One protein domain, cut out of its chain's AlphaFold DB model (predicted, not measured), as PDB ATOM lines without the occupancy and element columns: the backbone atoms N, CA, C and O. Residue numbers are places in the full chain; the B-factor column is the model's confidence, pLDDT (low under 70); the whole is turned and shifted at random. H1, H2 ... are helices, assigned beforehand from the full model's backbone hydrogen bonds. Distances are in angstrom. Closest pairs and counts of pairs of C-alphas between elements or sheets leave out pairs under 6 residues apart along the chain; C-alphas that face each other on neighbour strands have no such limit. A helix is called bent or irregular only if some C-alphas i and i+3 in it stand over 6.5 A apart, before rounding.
ATOM      1  N   LYS A 201     189.729 122.227 225.755       86.31
ATOM      2  CA  LYS A 201     189.582 122.003 224.317       86.31
ATOM      3  C   LYS A 201     190.039 123.213 223.500       86.31
ATOM      4  O   LYS A 201     190.721 123.039 222.496       86.31
ATOM      5  N   ASP A 202     189.729 124.431 223.940       88.69
ATOM      6  CA  ASP A 202     190.028 125.655 223.182       88.69
ATOM      7  C   ASP A 202     191.533 125.872 222.989       88.69
ATOM      8  O   ASP A 202     191.961 126.392 221.959       88.69
ATOM      9  N   GLN A 203     192.351 125.439 223.955       90.25
ATOM     10  CA  GLN A 203     193.809 125.497 223.835       90.25
ATOM     11  C   GLN A 203     194.323 124.563 222.739       90.25
ATOM     12  O   GLN A 203     195.161 124.977 221.940       90.25
ATOM     13  N   LEU A 204     193.780 123.345 222.658       89.88
ATOM     14  CA  LEU A 204     194.121 122.388 221.606       89.88
ATOM     15  C   LEU A 204     193.701 122.912 220.226       89.88
ATOM     16  O   LEU A 204     194.501 122.891 219.295       89.88
ATOM     17  N   VAL A 205     192.479 123.440 220.103       91.56
ATOM     18  CA  VAL A 205     191.983 124.028 218.848       91.56
ATOM     19  C   VAL A 205     192.837 125.223 218.424       91.56
ATOM     20  O   VAL A 205     193.156 125.379 217.244       91.56
ATOM     21  N   ASN A 206     193.240 126.072 219.372       91.62
ATOM     22  CA  ASN A 206     194.101 127.206 219.073       91.62
ATOM     23  C   ASN A 206     195.504 126.775 218.620       91.62
ATOM     24  O   ASN A 206     196.011 127.350 217.659       91.62
ATOM     25  N   GLU A 207     196.111 125.781 219.272       91.81
ATOM     26  CA  GLU A 207     197.414 125.245 218.858       91.81
ATOM     27  C   GLU A 207     197.320 124.590 217.475       91.81
ATOM     28  O   GLU A 207     198.130 124.891 216.599       91.81
ATOM     29  N   TYR A 208     196.270 123.797 217.225       92.44
ATOM     30  CA  TYR A 208     195.992 123.237 215.903       92.44
ATOM     31  C   TYR A 208     195.870 124.321 214.838       92.44
ATOM     32  O   TYR A 208     196.492 124.220 213.786       92.44
ATOM     33  N   ARG A 209     195.150 125.412 215.119       92.75
ATOM     34  CA  ARG A 209     195.040 126.554 214.203       92.75
ATOM     35  C   ARG A 209     196.400 127.181 213.881       92.75
ATOM     36  O   ARG A 209     196.640 127.547 212.732       92.75
ATOM     37  N   VAL A 210     197.276 127.336 214.877       92.75
ATOM     38  CA  VAL A 210     198.630 127.886 214.683       92.75
ATOM     39  C   VAL A 210     199.479 126.944 213.832       92.75
ATOM     40  O   VAL A 210     200.049 127.376 212.831       92.75
ATOM     41  N   MET A 211     199.495 125.656 214.166       91.12
ATOM     42  CA  MET A 211     200.246 124.644 213.422       91.12
ATOM     43  C   MET A 211     199.737 124.467 211.990       91.12
ATOM     44  O   MET A 211     200.536 124.385 211.059       91.12
ATOM     45  N   LEU A 212     198.416 124.461 211.794       91.38
ATOM     46  CA  LEU A 212     197.802 124.407 210.473       91.38
ATOM     47  C   LEU A 212     198.217 125.629 209.650       91.38
ATOM     48  O   LEU A 212     198.623 125.467 208.506       91.38
ATOM     49  N   ALA A 213     198.199 126.838 210.222       91.56
ATOM     50  CA  ALA A 213     198.635 128.040 209.512       91.56
ATOM     51  C   ALA A 213     200.091 127.935 209.034       91.56
ATOM     52  O   ALA A 213     200.378 128.224 207.874       91.56
ATOM     53  N   GLU A 214     201.001 127.487 209.903       88.75
ATOM     54  CA  GLU A 214     202.409 127.281 209.551       88.75
ATOM     55  C   GLU A 214     202.571 126.220 208.452       88.75
ATOM     56  O   GLU A 214     203.288 126.441 207.473       88.75
ATOM     57  N   LYS A 215     201.867 125.087 208.572       88.38
ATOM     58  CA  LYS A 215     201.883 123.999 207.584       88.38
ATOM     59  C   LYS A 215     201.374 124.473 206.223       88.38
ATOM     60  O   LYS A 215     202.016 124.225 205.207       88.38
ATOM     61  N   LEU A 216     200.252 125.188 206.206       89.12
ATOM     62  CA  LEU A 216     199.607 125.692 204.996       89.12
ATOM     63  C   LEU A 216     200.442 126.760 204.275       89.12
ATOM     64  O   LEU A 216     200.505 126.746 203.051       89.12
ATOM     65  N   LEU A 217     201.111 127.658 205.007       86.50
ATOM     66  CA  LEU A 217     201.962 128.695 204.403       86.50
ATOM     67  C   LEU A 217     203.275 128.143 203.834       86.50
ATOM     68  O   LEU A 217     203.837 128.744 202.921       86.50
ATOM     69  N   ASN A 218     203.758 127.013 204.357       83.31
ATOM     70  CA  ASN A 218     204.985 126.370 203.884       83.31
ATOM     71  C   ASN A 218     204.756 125.402 202.708       83.31
ATOM     72  O   ASN A 218     205.720 125.026 202.039       83.31
ATOM     73  N   LYS A 219     203.511 124.996 202.435       79.00
ATOM     74  CA  LYS A 219     203.168 124.119 201.305       79.00
ATOM     75  C   LYS A 219     203.154 124.901 199.989       79.00
ATOM     76  O   LYS A 219     202.335 125.796 199.806       79.00
ATOM     77  N   SER A 220     204.008 124.519 199.040       66.81
ATOM     78  CA  SER A 220     204.019 125.093 197.685       66.81
ATOM     79  C   SER A 220     202.945 124.514 196.762       66.81
ATOM     80  O   SER A 220     202.500 125.195 195.842       66.81
ATOM     81  N   ASP A 221     202.507 123.278 197.007       68.88
ATOM     82  CA  ASP A 221     201.812 122.484 195.982       68.88
ATOM     83  C   ASP A 221     200.275 122.546 196.105       68.88
ATOM     84  O   ASP A 221     199.547 121.922 195.337       68.88
ATOM     85  N   PHE A 222     199.756 123.344 197.052       72.81
ATOM     86  CA  PHE A 222     198.323 123.460 197.375       72.81
ATOM     87  C   PHE A 222     197.614 122.103 197.597       72.81
ATOM     88  O   PHE A 222     196.392 122.018 197.469       72.81
ATOM     89  N   GLU A 223     198.356 121.043 197.927       79.81
ATOM     90  CA  GLU A 223     197.803 119.741 198.302       79.81
ATOM     91  C   GLU A 223     197.309 119.790 199.750       79.81
ATOM     92  O   GLU A 223     198.092 119.772 200.706       79.81
ATOM     93  N   ILE A 224     195.989 119.890 199.902       84.81
ATOM     94  CA  ILE A 224     195.314 120.067 201.194       84.81
ATOM     95  C   ILE A 224     194.308 118.952 201.509       84.81
ATOM     96  O   ILE A 224     193.657 119.004 202.545       84.81
ATOM     97  N   ASP A 225     194.188 117.921 200.666       85.62
ATOM     98  CA  ASP A 225     193.171 116.867 200.822       85.62
ATOM     99  C   ASP A 225     193.313 116.079 202.132       85.62
ATOM    100  O   ASP A 225     192.322 115.640 202.718       85.62
ATOM    101  N   SER A 226     194.545 115.886 202.606       83.81
ATOM    102  CA  SER A 226     194.806 115.250 203.901       83.81
ATOM    103  C   SER A 226     194.438 116.154 205.081       83.81
ATOM    104  O   SER A 226     193.897 115.674 206.078       83.81
ATOM    105  N   ASP A 227     194.655 117.465 204.952       87.31
ATOM    106  CA  ASP A 227     194.283 118.446 205.973       87.31
ATOM    107  C   ASP A 227     192.757 118.628 206.040       87.31
ATOM    108  O   ASP A 227     192.215 118.758 207.135       87.31
ATOM    109  N   ILE A 228     192.056 118.565 204.898       89.12
ATOM    110  CA  ILE A 228     190.584 118.563 204.837       89.12
ATOM    111  C   ILE A 228     190.033 117.338 205.569       89.12
ATOM    112  O   ILE A 228     189.215 117.491 206.468       89.12
ATOM    113  N   ARG A 229     190.523 116.129 205.254       86.12
ATOM    114  CA  ARG A 229     190.093 114.897 205.943       86.12
ATOM    115  C   ARG A 229     190.309 114.971 207.452       86.12
ATOM    116  O   ARG A 229     189.409 114.653 208.221       86.12
ATOM    117  N   THR A 230     191.483 115.438 207.868       85.56
ATOM    118  CA  THR A 230     191.797 115.615 209.292       85.56
ATOM    119  C   THR A 230     190.844 116.624 209.939       85.56
ATOM    120  O   THR A 230     190.355 116.389 211.038       85.56
ATOM    121  N   LEU A 231     190.529 117.734 209.262       89.50
ATOM    122  CA  LEU A 231     189.596 118.735 209.775       89.50
ATOM    123  C   LEU A 231     188.177 118.184 209.955       89.50
ATOM    124  O   LEU A 231     187.559 118.493 210.970       89.50
ATOM    125  N   GLU A 232     187.665 117.390 209.014       87.75
ATOM    126  CA  GLU A 232     186.326 116.796 209.130       87.75
ATOM    127  C   GLU A 232     186.235 115.836 210.325       87.75
ATOM    128  O   GLU A 232     185.317 115.954 211.136       87.75
ATOM    129  N   LEU A 233     187.255 114.997 210.545       84.25
ATOM    130  CA  LEU A 233     187.342 114.169 211.757       84.25
ATOM    131  C   LEU A 233     187.339 115.027 213.030       84.25
ATOM    132  O   LEU A 233     186.631 114.750 213.998       84.25
ATOM    133  N   LEU A 234     188.101 116.121 213.028       86.44
ATOM    134  CA  LEU A 234     188.132 117.035 214.164       86.44
ATOM    135  C   LEU A 234     186.798 117.771 214.371       86.44
ATOM    136  O   LEU A 234     186.454 118.053 215.518       86.44
ATOM    137  N   LYS A 235     186.032 118.073 213.316       88.81
ATOM    138  CA  LYS A 235     184.692 118.677 213.421       88.81
ATOM    139  C   LYS A 235     183.698 117.738 214.097       88.81
ATOM    140  O   LYS A 235     182.886 118.228 214.873       88.81
ATOM    141  N   ILE A 236     183.797 116.430 213.881       83.88
ATOM    142  CA  ILE A 236     182.923 115.444 214.534       83.88
ATOM    143  C   ILE A 236     183.141 115.466 216.055       83.88
ATOM    144  O   ILE A 236     182.206 115.655 216.829       83.88
ATOM    145  N   HIS A 237     184.397 115.421 216.505       76.62
ATOM    146  CA  HIS A 237     184.706 115.385 217.941       76.62
ATOM    147  C   HIS A 237     184.627 116.747 218.644       76.62
ATOM    148  O   HIS A 237     184.275 116.843 219.823       76.62
ATOM    149  N   PHE A 238     185.005 117.824 217.954       83.19
ATOM    150  CA  PHE A 238     185.089 119.166 218.528       83.19
ATOM    151  C   PHE A 238     183.948 120.092 218.088       83.19
ATOM    152  O   PHE A 238     183.847 121.211 218.592       83.19
ATOM    153  N   GLY A 239     183.045 119.650 217.227       85.38
ATOM    154  CA  GLY A 239     181.957 120.462 216.697       85.38
ATOM    155  C   GLY A 239     182.414 121.502 215.670       85.38
ATOM    156  O   GLY A 239     183.508 122.076 215.740       85.38
ATOM    157  N   GLU A 240     181.517 121.808 214.738       87.88
ATOM    158  CA  GLU A 240     181.763 122.725 213.619       87.88
ATOM    159  C   GLU A 240     182.165 124.136 214.071       87.88
ATOM    160  O   GLU A 240     183.108 124.733 213.548       87.88
ATOM    161  N   SER A 241     181.500 124.665 215.102       89.50
ATOM    162  CA  SER A 241     181.716 126.036 215.583       89.50
ATOM    163  C   SER A 241     183.139 126.279 216.095       89.50
ATOM    164  O   SER A 241     183.688 127.366 215.912       89.50
ATOM    165  N   SER A 242     183.763 125.264 216.703       89.12
ATOM    166  CA  SER A 242     185.140 125.360 217.202       89.12
ATOM    167  C   SER A 242     186.152 125.345 216.051       89.12
ATOM    168  O   SER A 242     187.183 126.013 216.123       89.12
ATOM    169  N   MET A 243     185.839 124.627 214.968       91.75
ATOM    170  CA  MET A 243     186.725 124.406 213.821       91.75
ATOM    171  C   MET A 243     186.542 125.400 212.673       91.75
ATOM    172  O   MET A 243     187.377 125.445 211.768       91.75
ATOM    173  N   GLN A 244     185.527 126.263 212.745       92.75
ATOM    174  CA  GLN A 244     185.194 127.247 211.714       92.75
ATOM    175  C   GLN A 244     186.403 128.073 211.234       92.75
ATOM    176  O   GLN A 244     186.546 128.350 210.046       92.75
ATOM    177  N   LYS A 245     187.311 128.472 212.138       92.88
ATOM    178  CA  LYS A 245     188.502 129.254 211.754       92.88
ATOM    179  C   LYS A 245     189.460 128.448 210.872       92.88
ATOM    180  O   LYS A 245     189.955 128.984 209.887       92.88
ATOM    181  N   CYS A 246     189.696 127.182 211.210       92.94
ATOM    182  CA  CYS A 246     190.552 126.286 210.432       92.94
ATOM    183  C   CYS A 246     189.920 125.948 209.074       92.94
ATOM    184  O   CYS A 246     190.616 125.913 208.063       92.94
ATOM    185  N   GLU A 247     188.599 125.785 209.031       93.56
ATOM    186  CA  GLU A 247     187.850 125.593 207.785       93.56
ATOM    187  C   GLU A 247     187.984 126.786 206.837       93.56
ATOM    188  O   GLU A 247     188.263 126.618 205.650       93.56
ATOM    189  N   ILE A 248     187.844 128.006 207.359       94.19
ATOM    190  CA  ILE A 248     188.030 129.221 206.561       94.19
ATOM    191  C   ILE A 248     189.463 129.297 206.018       94.19
ATOM    192  O   ILE A 248     189.646 129.672 204.865       94.19
ATOM    193  N   MET A 249     190.472 128.888 206.794       93.50
ATOM    194  CA  MET A 249     191.864 128.855 206.326       93.50
ATOM    195  C   MET A 249     192.075 127.886 205.151       93.50
ATOM    196  O   MET A 249     192.795 128.223 204.212       93.50
ATOM    197  N   LEU A 250     191.443 126.707 205.167       92.81
ATOM    198  CA  LEU A 250     191.501 125.771 204.038       92.81
ATOM    199  C   LEU A 250     190.749 126.314 202.818       92.81
ATOM    200  O   LEU A 250     191.276 126.287 201.705       92.81
ATOM    201  N   ASN A 251     189.556 126.875 203.026       92.81
ATOM    202  CA  ASN A 251     188.777 127.501 201.959       92.81
ATOM    203  C   ASN A 251     189.513 128.686 201.320       92.81
ATOM    204  O   ASN A 251     189.483 128.826 200.099       92.81
ATOM    205  N   ASP A 252     190.234 129.489 202.109       92.62
ATOM    206  CA  ASP A 252     191.082 130.570 201.603       92.62
ATOM    207  C   ASP A 252     192.131 130.043 200.612       92.62
ATOM    208  O   ASP A 252     192.357 130.668 199.578       92.62
ATOM    209  N   LEU A 253     192.742 128.878 200.868       91.19
ATOM    210  CA  LEU A 253     193.705 128.276 199.939       91.19
ATOM    211  C   LEU A 253     193.056 127.759 198.654       91.19
ATOM    212  O   LEU A 253     193.619 127.946 197.572       91.19
ATOM    213  N   ILE A 254     191.876 127.143 198.752       90.50
ATOM    214  CA  ILE A 254     191.103 126.700 197.581       90.50
ATOM    215  C   ILE A 254     190.755 127.913 196.707       90.50
ATOM    216  O   ILE A 254     191.008 127.925 195.495       90.50
ATOM    217  N   ASP A 255     190.246 128.973 197.335       90.12
ATOM    218  CA  ASP A 255     189.919 130.237 196.681       90.12
ATOM    219  C   ASP A 255     191.161 130.936 196.121       90.12
ATOM    220  O   ASP A 255     191.103 131.525 195.034       90.12
ATOM    221  N   SER A 256     192.290 130.851 196.825       90.62
ATOM    222  CA  SER A 256     193.579 131.375 196.381       90.62
ATOM    223  C   SER A 256     194.029 130.676 195.108       90.62
ATOM    224  O   SER A 256     194.305 131.353 194.121       90.62
ATOM    225  N   LYS A 257     194.022 129.336 195.077       89.62
ATOM    226  CA  LYS A 257     194.385 128.542 193.895       89.62
ATOM    227  C   LYS A 257     193.525 128.927 192.691       89.62
ATOM    228  O   LYS A 257     194.052 129.218 191.619       89.62
ATOM    229  N   ARG A 258     192.204 129.024 192.876       89.62
ATOM    230  CA  ARG A 258     191.271 129.443 191.818       89.62
ATOM    231  C   ARG A 258     191.537 130.869 191.334       89.62
ATOM    232  O   ARG A 258     191.543 131.128 190.131       89.62
ATOM    233  N   THR A 259     191.738 131.804 192.260       89.50
ATOM    234  CA  THR A 259     191.979 133.216 191.932       89.50
ATOM    235  C   THR A 259     193.306 133.388 191.200       89.50
ATOM    236  O   THR A 259     193.364 134.103 190.202       89.50
ATOM    237  N   ASN A 260     194.342 132.678 191.637       89.75
ATOM    238  CA  ASN A 260     195.663 132.718 191.035       89.75
ATOM    239  C   ASN A 260     195.640 132.180 189.594       89.75
ATOM    240  O   ASN A 260     196.101 132.864 188.681       89.75
ATOM    241  N   SER A 261     194.979 131.042 189.345       87.94
ATOM    242  CA  SER A 261     194.772 130.513 187.985       87.94
ATOM    243  C   SER A 261     194.014 131.485 187.073       87.94
ATOM    244  O   SER A 261     194.367 131.651 185.901       87.94
ATOM    245  N   ASN A 262     192.995 132.173 187.601       88.00
ATOM    246  CA  ASN A 262     192.247 133.182 186.845       88.00
ATOM    247  C   ASN A 262     193.120 134.391 186.479       88.00
ATOM    248  O   ASN A 262     193.058 134.870 185.345       88.00
ATOM    249  N   ILE A 263     193.943 134.870 187.418       86.81
ATOM    250  CA  ILE A 263     194.860 135.993 187.191       86.81
ATOM    251  C   ILE A 263     195.922 135.605 186.155       86.81
ATOM    252  O   ILE A 263     196.089 136.340 185.182       86.81
ATOM    253  N   LYS A 264     196.554 134.428 186.280       85.12
ATOM    254  CA  LYS A 264     197.518 133.918 185.288       85.12
ATOM    255  C   LYS A 264     196.907 133.816 183.890       85.12
ATOM    256  O   LYS A 264     197.468 134.330 182.925       85.12
ATOM    257  N   THR A 265     195.702 133.257 183.778       83.81
ATOM    258  CA  THR A 265     194.982 133.160 182.496       83.81
ATOM    259  C   THR A 265     194.664 134.539 181.907       83.81
ATOM    260  O   THR A 265     194.744 134.734 180.694       83.81
ATOM    261  N   SER A 266     194.298 135.515 182.743       79.62
ATOM    262  CA  SER A 266     194.048 136.888 182.291       79.62
ATOM    263  C   SER A 266     195.321 137.579 181.797       79.62
ATOM    264  O   SER A 266     195.237 138.373 180.863       79.62
ATOM    265  N   LEU A 267     196.468 137.297 182.417       72.00
ATOM    266  CA  LEU A 267     197.760 137.885 182.056       72.00
ATOM    267  C   LEU A 267     198.271 137.329 180.724       72.00
ATOM    268  O   LEU A 267     198.644 138.105 179.846       72.00
ATOM    269  N   THR A 290     199.722 133.307 197.561       89.25
ATOM    270  CA  THR A 290     198.817 132.713 198.546       89.25
ATOM    271  C   THR A 290     197.985 133.820 199.190       89.25
ATOM    272  O   THR A 290     198.499 134.660 199.929       89.25
ATOM    273  N   ILE A 291     196.694 133.851 198.872       90.88
ATOM    274  CA  ILE A 291     195.733 134.855 199.329       90.88
ATOM    275  C   ILE A 291     195.010 134.303 200.557       90.88
ATOM    276  O   ILE A 291     194.383 133.253 200.485       90.88
ATOM    277  N   ILE A 292     195.078 135.030 201.672       91.56
ATOM    278  CA  ILE A 292     194.520 134.604 202.962       91.56
ATOM    279  C   ILE A 292     193.640 135.687 203.590       91.56
ATOM    280  O   ILE A 292     193.830 136.886 203.351       91.56
ATOM    281  N   SER A 293     192.687 135.284 204.429       90.81
ATOM    282  CA  SER A 293     191.837 136.199 205.188       90.81
ATOM    283  C   SER A 293     192.509 136.663 206.491       90.81
ATOM    284  O   SER A 293     192.907 135.883 207.348       90.81
ATOM    285  N   SER A 294     192.622 137.978 206.692       85.38
ATOM    286  CA  SER A 294     193.373 138.518 207.844       85.38
ATOM    287  C   SER A 294     192.786 138.201 209.231       85.38
ATOM    288  O   SER A 294     193.539 138.133 210.196       85.38
ATOM    289  N   ASN A 295     191.468 138.004 209.344       88.00
ATOM    290  CA  ASN A 295     190.788 137.874 210.642       88.00
ATOM    291  C   ASN A 295     190.751 136.439 211.188       88.00
ATOM    292  O   ASN A 295     190.530 136.247 212.385       88.00
ATOM    293  N   PHE A 296     190.905 135.435 210.324       88.25
ATOM    294  CA  PHE A 296     190.729 134.028 210.700       88.25
ATOM    295  C   PHE A 296     192.061 133.317 210.941       88.25
ATOM    296  O   PHE A 296     192.132 132.401 211.765       88.25
ATOM    297  N   TRP A 297     193.125 133.810 210.306       92.19
ATOM    298  CA  TRP A 297     194.481 133.317 210.485       92.19
ATOM    299  C   TRP A 297     195.099 133.812 211.807       92.19
ATOM    300  O   TRP A 297     194.749 134.889 212.302       92.19
ATOM    301  N   PRO A 298     196.018 133.040 212.413       91.38
ATOM    302  CA  PRO A 298     196.839 133.499 213.529       91.38
ATOM    303  C   PRO A 298     197.610 134.788 213.199       91.38
ATOM    304  O   PRO A 298     197.868 135.070 212.027       91.38
ATOM    305  N   PRO A 299     198.015 135.573 214.212       86.50
ATOM    306  CA  PRO A 299     198.785 136.787 213.987       86.50
ATOM    307  C   PRO A 299     200.127 136.457 213.328       86.50
ATOM    308  O   PRO A 299     201.004 135.832 213.923       86.50
ATOM    309  N   ILE A 300     200.285 136.912 212.090       82.25
ATOM    310  CA  ILE A 300     201.515 136.768 211.318       82.25
ATOM    311  C   ILE A 300     202.441 137.940 211.639       82.25
ATOM    312  O   ILE A 300     202.033 139.100 211.525       82.25
ATOM    313  N   GLN A 301     203.697 137.654 211.991       77.25
ATOM    314  CA  GLN A 301     204.689 138.706 212.202       77.25
ATOM    315  C   GLN A 301     204.974 139.456 210.899       77.25
ATOM    316  O   GLN A 301     205.312 138.868 209.868       77.25
TER     317      GLN A 301
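What this domain is: This is residues 201 to 267 and 290 to 301 of the 406 residues of the protein "Anaphase-promoting complex subunit 2" of Zea mays (UniProt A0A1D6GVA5). Three helices lie side by side in a small, partial bundle: H1 and H2 run opposite ways, and the first part of H3 packs on both, while H3 runs on past them and residues 261 to 267 stick out. An unnamed stretch, residues 290 to 301, lies on the side away from H2. The printed part has 79 residues with three named helices, in the order H1, H2, H3, and no named strand; its class is all helix. It is compact, with a radius of gyration of the C-alphas of 13.3 A, and elongated, spanning 46 by 28 by 19 A.

How they stand to each other: H1, residues 201 to 218, and H2, residues 225 to 238, are close but not clearly touching; their closest C-alphas, those of Lys 201 and Phe 238, are 7.9 A apart. They run opposite ways at a shallow tilt of 8 degrees. H3, residues 240 to 267, touches H1 with residues 242 to 249 alone; the closest C-alphas, those of Arg 209 and Cys 246, are 5.9 A apart. These two run the same way at a shallow tilt of 15 degrees. H2 and H3 form a helical hairpin with a shallow tilt of 23 degrees, opposite ways. H3 touches H2 with residues 242 to 250 alone, and the closest C-alphas, those of Lys 235 and Met 243, are 6.1 A apart. In H1 and H2 every O i to N i+4 pair is within hydrogen-bond range; in H3, 22 of 24 are.

Where its parts are: H1 begins at C-alpha 201, (189.582, 122.003, 224.317), and measures 26.0 A. H2 begins at C-alpha 225, (193.171, 116.867, 200.822), and measures 19.6 A. H3 measures 38.5 A and ends at C-alpha 267, (197.760, 137.885, 182.056). It is irregular, with C-alphas 242 and 245 7.5 A apart, and has a kink of 39 degrees near residue 247.

The domain as a whole: The two C-alphas farthest apart, those of Lys 201 and Leu 267, are 45.9 A apart. The link H1 to H2 is short, and H2 to H3 is tight. Residues 268 to 289 are not printed, and C-alphas 267 and 290 are 17.3 A apart across this cut. The mean pLDDT of the printed part is 87.4; residues 220 to 221 are under 70.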